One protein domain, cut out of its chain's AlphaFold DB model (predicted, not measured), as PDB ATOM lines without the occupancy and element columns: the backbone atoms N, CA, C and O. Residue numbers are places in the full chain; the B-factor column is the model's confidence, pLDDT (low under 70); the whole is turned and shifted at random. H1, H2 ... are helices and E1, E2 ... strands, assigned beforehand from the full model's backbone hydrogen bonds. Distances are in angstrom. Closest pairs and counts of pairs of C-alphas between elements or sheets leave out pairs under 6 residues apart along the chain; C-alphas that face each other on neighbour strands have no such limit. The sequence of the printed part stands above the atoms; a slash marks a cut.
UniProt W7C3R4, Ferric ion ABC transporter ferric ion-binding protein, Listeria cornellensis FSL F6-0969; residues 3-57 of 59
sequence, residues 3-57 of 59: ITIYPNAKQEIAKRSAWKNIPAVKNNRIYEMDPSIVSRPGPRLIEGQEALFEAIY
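AT A GLANCE: This is residues 3 to 57 of the 59 residues of the protein "Ferric ion ABC transporter ferric ion-binding protein" of Listeria cornellensis FSL F6-0969 (UniProt W7C3R4). The model is flat and loose, with two lobes joined through E1 in the middle: the longest helix, H4, with H3 at its first residues, and H1 near H2. H4 folds back past E1 without touching it; residues 16 to 23 stick out. The 55 printed residues, mostly helix by class, hold H1, H2, E1, H3, H4 in chain order; the radius of gyration of the C-alphas is 12.8 A, the spans 38 by 24 by 10 A.

HOW THE PARTS SIT: H4, residues 44 to 56, touches H3, residues 35 to 38, with residues 44 to 48 alone; the closest C-alphas, of Ile 37 and Arg 44, are 5.8 A apart. E1, residues 30 to 32, is only just apart from H4, at 8.3 A. E1 pairs with no named strand, but residues 3 to 4 pair parallel with its residues 31 to 32. H1, residues 9 to 15, and H2, residues 23 to 26, are close but not clearly touching; their closest C-alphas, of Ala 14 and Val 25, are 6.4 A apart. In H1 and H4 every O i to N i+4 pair is within hydrogen-bond range; H2 and H3 are too short for one.

IN THESE COORDINATES: H4 spans 18.5 A, ending at C-alpha 56 (121.181, 129.031, 119.662). H1, 9.9 A, begins at C-alpha 9 (122.271, 134.374, 101.333).

THE WHOLE: The farthest C-alphas, of Ser 17 and Pro 43, are 38.3 A apart. The printed part has no cut and no long link. Residues 35 to 48 have pLDDT under 70.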
ATOM      1  N   ILE A   3     124.594 132.879 110.383       82.44
ATOM      2  CA  ILE A   3     123.622 133.968 110.455       82.44
ATOM      3  C   ILE A   3     124.022 135.001 109.424       82.44
ATOM      4  O   ILE A   3     125.192 135.371 109.329       82.44
ATOM      5  N   THR A   4     123.054 135.432 108.634       80.94
ATOM      6  CA  THR A   4     123.266 136.398 107.565       80.94
ATOM      7  C   THR A   4     122.149 137.424 107.569       80.94
ATOM      8  O   THR A   4     120.980 137.083 107.700       80.94
ATOM      9  N   ILE A   5     122.538 138.682 107.406       81.12
ATOM     10  CA  ILE A   5     121.638 139.833 107.243       81.12
ATOM     11  C   ILE A   5     121.346 140.117 105.763       81.12
ATOM     12  O   ILE A   5     120.563 141.003 105.433       81.12
ATOM     13  N   TYR A   6     122.026 139.408 104.858       79.19
ATOM     14  CA  TYR A   6     121.891 139.609 103.423       79.19
ATOM     15  C   TYR A   6     120.749 138.754 102.865       79.19
ATOM     16  O   TYR A   6     120.717 137.548 103.140       79.19
ATOM     17  N   PRO A   7     119.848 139.341 102.057       76.62
ATOM     18  CA  PRO A   7     118.748 138.605 101.449       76.62
ATOM     19  C   PRO A   7     119.273 137.516 100.506       76.62
ATOM     20  O   PRO A   7     120.267 137.715  99.807       76.62
ATOM     21  N   ASN A   8     118.592 136.367 100.476       80.31
ATOM     22  CA  ASN A   8     118.910 135.190  99.650       80.31
ATOM     23  C   ASN A   8     120.257 134.508  99.951       80.31
ATOM     24  O   ASN A   8     120.648 133.560  99.258       80.31
ATOM     25  N   ALA A   9     120.976 134.939 100.986       82.88
ATOM     26  CA  ALA A   9     122.271 134.374 101.333       82.88
ATOM     27  C   ALA A   9     122.182 132.890 101.725       82.88
ATOM     28  O   ALA A   9     123.104 132.132 101.434       82.88
ATOM     29  N   LYS A  10     121.069 132.419 102.299       82.81
ATOM     30  CA  LYS A  10     120.846 130.993 102.579       82.81
ATOM     31  C   LYS A  10     120.858 130.159 101.308       82.81
ATOM     32  O   LYS A  10     121.510 129.117 101.272       82.81
ATOM     33  N   GLN A  11     120.153 130.610 100.272       83.56
ATOM     34  CA  GLN A  11     120.086 129.900  98.994       83.56
ATOM     35  C   GLN A  11     121.450 129.891  98.301       83.56
ATOM     36  O   GLN A  11     121.877 128.853  97.797       83.56
ATOM     37  N   GLU A  12     122.160 131.017  98.332       86.69
ATOM     38  CA  GLU A  12     123.508 131.139  97.777       86.69
ATOM     39  C   GLU A  12     124.515 130.231  98.494       86.69
ATOM     40  O   GLU A  12     125.268 129.494  97.855       86.69
ATOM     41  N   ILE A  13     124.502 130.221  99.828       84.62
ATOM     42  CA  ILE A  13     125.393 129.390 100.645       84.62
ATOM     43  C   ILE A  13     125.096 127.901 100.433       84.62
ATOM     44  O   ILE A  13     126.028 127.107 100.312       84.62
ATOM     45  N   ALA A  14     123.822 127.516 100.334       81.31
ATOM     46  CA  ALA A  14     123.428 126.128 100.100       81.31
ATOM     47  C   ALA A  14     123.833 125.609  98.706       81.31
ATOM     48  O   ALA A  14     124.173 124.434  98.561       81.31
ATOM     49  N   LYS A  15     123.825 126.469  97.677       85.56
ATOM     50  CA  LYS A  15     124.198 126.100  96.298       85.56
ATOM     51  C   LYS A  15     125.712 125.993  96.088       85.56
ATOM     52  O   LYS A  15     126.157 125.265  95.199       85.56
ATOM     53  N   ARG A  16     126.523 126.687  96.892       86.31
ATOM     54  CA  ARG A  16     127.987 126.712  96.741       86.31
ATOM     55  C   ARG A  16     128.622 125.387  97.160       86.31
ATOM     56  O   ARG A  16     128.630 125.016  98.332       86.31
ATOM     57  N   SER A  17     129.250 124.705  96.200       81.62
ATOM     58  CA  SER A  17     129.948 123.426  96.404       81.62
ATOM     59  C   SER A  17     131.004 123.481  97.513       81.62
ATOM     60  O   SER A  17     131.091 122.550  98.309       81.62
ATOM     61  N   ALA A  18     131.734 124.595  97.625       86.50
ATOM     62  CA  ALA A  18     132.747 124.810  98.659       86.50
ATOM     63  C   ALA A  18     132.185 124.797 100.097       86.50
ATOM     64  O   ALA A  18     132.906 124.478 101.038       86.50
ATOM     65  N   TRP A  19     130.895 125.099 100.280       85.62
ATOM     66  CA  TRP A  19     130.256 125.219 101.596       85.62
ATOM     67  C   TRP A  19     129.534 123.934 102.026       85.62
ATOM     68  O   TRP A  19     129.159 123.799 103.190       85.62
ATOM     69  N   LYS A  20     129.412 122.941 101.130       83.00
ATOM     70  CA  LYS A  20     128.729 121.658 101.391       83.00
ATOM     71  C   LYS A  20     129.277 120.900 102.599       83.00
ATOM     72  O   LYS A  20     128.543 120.153 103.240       83.00
ATOM     73  N   ASN A  21     130.562 121.071 102.914       88.06
ATOM     74  CA  ASN A  21     131.192 120.358 104.022       88.06
ATOM     75  C   ASN A  21     130.994 121.008 105.394       88.06
ATOM     76  O   ASN A  21     131.273 120.368 106.408       88.06
ATOM     77  N   ILE A  22     130.462 122.227 105.447       87.94
ATOM     78  CA  ILE A  22     130.288 122.962 106.695       87.94
ATOM     79  C   ILE A  22     129.131 122.338 107.494       87.94
ATOM     80  O   ILE A  22     128.019 122.237 106.970       87.94
ATOM     81  N   PRO A  23     129.330 121.975 108.778       87.50
ATOM     82  CA  PRO A  23     128.281 121.376 109.608       87.50
ATOM     83  C   PRO A  23     126.993 122.208 109.680       87.50
ATOM     84  O   PRO A  23     125.899 121.661 109.742       87.50
ATOM     85  N   ALA A  24     127.101 123.539 109.631       85.00
ATOM     86  CA  ALA A  24     125.942 124.429 109.589       85.00
ATOM     87  C   ALA A  24     125.103 124.270 108.309       85.00
ATOM     88  O   ALA A  24     123.883 124.354 108.379       85.00
ATOM     89  N   VAL A  25     125.745 124.016 107.167       85.06
ATOM     90  CA  VAL A  25     125.075 123.795 105.877       85.06
ATOM     91  C   VAL A  25     124.471 122.394 105.837       85.06
ATOM     92  O   VAL A  25     123.299 122.250 105.502       85.06
ATOM     93  N   LYS A  26     125.225 121.377 106.280       85.94
ATOM     94  CA  LYS A  26     124.744 119.985 106.375       85.94
ATOM     95  C   LYS A  26     123.511 119.842 107.260       85.94
ATOM     96  O   LYS A  26     122.583 119.132 106.904       85.94
ATOM     97  N   ASN A  27     123.493 120.550 108.387       86.44
ATOM     98  CA  ASN A  27     122.407 120.480 109.362       86.44
ATOM     99  C   ASN A  27     121.313 121.537 109.128       86.44
ATOM    100  O   ASN A  27     120.510 121.771 110.022       86.44
ATOM    101  N   ASN A  28     121.299 122.217 107.971       83.69
ATOM    102  CA  ASN A  28     120.327 123.266 107.626       83.69
ATOM    103  C   ASN A  28     120.194 124.385 108.690       83.69
ATOM    104  O   ASN A  28     119.139 124.988 108.868       83.69
ATOM    105  N   ARG A  29     121.289 124.688 109.398       85.56
ATOM    106  CA  ARG A  29     121.384 125.719 110.447       85.56
ATOM    107  C   ARG A  29     121.868 127.051 109.872       85.56
ATOM    108  O   ARG A  29     122.891 127.590 110.317       85.56
ATOM    109  N   ILE A  30     121.161 127.533 108.852       83.00
ATOM    110  CA  ILE A  30     121.395 128.826 108.203       83.00
ATOM    111  C   ILE A  30     120.160 129.694 108.430       83.00
ATOM    112  O   ILE A  30     119.069 129.354 107.963       83.00
ATOM    113  N   TYR A  31     120.355 130.801 109.137       82.81
ATOM    114  CA  TYR A  31     119.299 131.717 109.546       82.81
ATOM    115  C   TYR A  31     119.502 133.053 108.838       82.81
ATOM    116  O   TYR A  31     120.580 133.648 108.909       82.81
ATOM    117  N   GLU A  32     118.471 133.492 108.124       81.69
ATOM    118  CA  GLU A  32     118.416 134.829 107.539       81.69
ATOM    119  C   GLU A  32     117.708 135.740 108.536       81.69
ATOM    120  O   GLU A  32     116.604 135.433 108.982       81.69
ATOM    121  N   MET A  33     118.363 136.832 108.912       74.00
ATOM    122  CA  MET A  33     117.787 137.858 109.772       74.00
ATOM    123  C   MET A  33     117.499 139.107 108.941       74.00
ATOM    124  O   MET A  33     118.250 139.441 108.026       74.00
ATOM    125  N   ASP A  34     116.402 139.792 109.257       70.50
ATOM    126  CA  ASP A  34     115.989 140.992 108.534       70.50
ATOM    127  C   ASP A  34     117.038 142.116 108.728       70.50
ATOM    128  O   ASP A  34     117.291 142.533 109.864       70.50
ATOM    129  N   PRO A  35     117.657 142.644 107.653       66.12
ATOM    130  CA  PRO A  35     118.643 143.729 107.742       66.12
ATOM    131  C   PRO A  35     118.073 145.024 108.349       66.12
ATOM    132  O   PRO A  35     118.819 145.865 108.863       66.12
ATOM    133  N   SER A  36     116.748 145.185 108.352       63.56
ATOM    134  CA  SER A  36     116.038 146.283 109.019       63.56
ATOM    135  C   SER A  36     116.193 146.257 110.544       63.56
ATOM    136  O   SER A  36     115.998 147.286 111.188       63.56
ATOM    137  N   ILE A  37     116.550 145.101 111.118       61.81
ATOM    138  CA  ILE A  37     116.820 144.918 112.554       61.81
ATOM    139  C   ILE A  37     118.193 145.495 112.932       61.81
ATOM    140  O   ILE A  37     118.373 145.989 114.039       61.81
ATOM    141  N   VAL A  38     119.158 145.475 112.006       58.25
ATOM    142  CA  VAL A  38     120.558 145.859 112.275       58.25
ATOM    143  C   VAL A  38     120.843 147.314 111.897       58.25
ATOM    144  O   VAL A  38     121.676 147.966 112.520       58.25
ATOM    145  N   SER A  39     120.140 147.854 110.897       55.47
ATOM    146  CA  SER A  39     120.371 149.215 110.377       55.47
ATOM    147  C   SER A  39     119.722 150.340 111.192       55.47
ATOM    148  O   SER A  39     120.004 151.512 110.944       55.47
ATOM    149  N   ARG A  40     118.870 150.018 112.173       55.66
ATOM    150  CA  ARG A  40     118.252 151.001 113.073       55.66
ATOM    151  C   ARG A  40     118.633 150.678 114.519       55.66
ATOM    152  O   ARG A  40     117.992 149.806 115.103       55.66
ATOM    153  N   PRO A  41     119.633 151.353 115.117       50.03
ATOM    154  CA  PRO A  41     119.918 151.219 116.540       50.03
ATOM    155  C   PRO A  41     118.735 151.789 117.337       50.03
ATOM    156  O   PRO A  41     118.632 152.985 117.585       50.03
ATOM    157  N   GLY A  42     117.788 150.916 117.655       58.88
ATOM    158  CA  GLY A  42     116.544 151.185 118.367       58.88
ATOM    159  C   GLY A  42     116.025 149.887 119.000       58.88
ATOM    160  O   GLY A  42     116.703 148.862 118.910       58.88
ATOM    161  N   PRO A  43     114.831 149.882 119.621       58.72
ATOM    162  CA  PRO A  43     114.334 148.779 120.465       58.72
ATOM    163  C   PRO A  43     114.329 147.386 119.803       58.72
ATOM    164  O   PRO A  43     114.417 146.377 120.495       58.72
ATOM    165  N   ARG A  44     114.338 147.319 118.466       59.59
ATOM    166  CA  ARG A  44     114.374 146.075 117.681       59.59
ATOM    167  C   ARG A  44     115.703 145.308 117.750       59.59
ATOM    168  O   ARG A  44     115.736 144.135 117.394       59.59
ATOM    169  N   LEU A  45     116.792 145.925 118.223       60.44
ATOM    170  CA  LEU A  45     118.047 145.207 118.500       60.44
ATOM    171  C   LEU A  45     117.861 144.131 119.579       60.44
ATOM    172  O   LEU A  45     118.467 143.065 119.488       60.44
ATOM    173  N   ILE A  46     117.000 144.400 120.566       63.84
ATOM    174  CA  ILE A  46     116.677 143.456 121.641       63.84
ATOM    175  C   ILE A  46     115.841 142.293 121.082       63.84
ATOM    176  O   ILE A  46     116.165 141.142 121.343       63.84
ATOM    177  N   GLU A  47     114.864 142.567 120.209       67.94
ATOM    178  CA  GLU A  47     114.091 141.521 119.508       67.94
ATOM    179  C   GLU A  47     114.997 140.613 118.650       67.94
ATOM    180  O   GLU A  47     114.849 139.390 118.627       67.94
ATOM    181  N   GLY A  48     115.989 141.199 117.966       66.50
ATOM    182  CA  GLY A  48     116.994 140.441 117.217       66.50
ATOM    183  C   GLY A  48     117.874 139.561 118.109       66.50
ATOM    184  O   GLY A  48     118.253 138.460 117.705       66.50
ATOM    185  N   GLN A  49     118.182 140.020 119.326       71.88
ATOM    186  CA  GLN A  49     118.920 139.249 120.325       71.88
ATOM    187  C   GLN A  49     118.094 138.071 120.858       71.88
ATOM    188  O   GLN A  49     118.644 136.983 121.021       71.88
ATOM    189  N   GLU A  50     116.796 138.250 121.097       72.62
ATOM    190  CA  GLU A  50     115.903 137.173 121.542       72.62
ATOM    191  C   GLU A  50     115.761 136.084 120.472       72.62
ATOM    192  O   GLU A  50     115.989 134.908 120.760       72.62
ATOM    193  N   ALA A  51     115.521 136.464 119.212       71.38
ATOM    194  CA  ALA A  51     115.456 135.516 118.096       71.38
ATOM    195  C   ALA A  51     116.783 134.758 117.890       71.38
ATOM    196  O   ALA A  51     116.799 133.566 117.570       71.38
ATOM    197  N   LEU A  52     117.917 135.436 118.099       73.69
ATOM    198  CA  LEU A  52     119.240 134.817 118.099       73.69
ATOM    199  C   LEU A  52     119.396 133.814 119.250       73.69
ATOM    200  O   LEU A  52     119.937 132.727 119.047       73.69
ATOM    201  N   PHE A  53     118.934 134.176 120.446       77.19
ATOM    202  CA  PHE A  53     119.016 133.334 121.632       77.19
ATOM    203  C   PHE A  53     118.178 132.061 121.474       77.19
ATOM    204  O   PHE A  53     118.709 130.977 121.703       77.19
ATOM    205  N   GLU A  54     116.940 132.155 120.981       75.12
ATOM    206  CA  GLU A  54     116.096 130.985 120.679       75.12
ATOM    207  C   GLU A  54     116.712 130.068 119.613       75.12
ATOM    208  O   GLU A  54     116.640 128.844 119.716       75.12
ATOM    209  N   ALA A  55     117.370 130.635 118.598       73.25
ATOM    210  CA  ALA A  55     118.029 129.851 117.554       73.25
ATOM    211  C   ALA A  55     119.291 129.111 118.047       73.25
ATOM    212  O   ALA A  55     119.667 128.080 117.479       73.25
ATOM    213  N   ILE A  56     119.975 129.638 119.071       76.62
ATOM    214  CA  ILE A  56     121.181 129.031 119.662       76.62
ATOM    215  C   ILE A  56     120.818 128.057 120.792       76.62
ATOM    216  O   ILE A  56     121.431 126.991 120.877       76.62
ATOM    217  N   TYR A  57     119.832 128.407 121.617       72.44
ATOM    218  CA  TYR A  57     119.335 127.646 122.765       72.44
ATOM    219  C   TYR A  57     117.822 127.403 122.651       72.44
ATOM    220  O   TYR A  57     117.035 128.027 123.367       72.44
TER     221      TYR A  57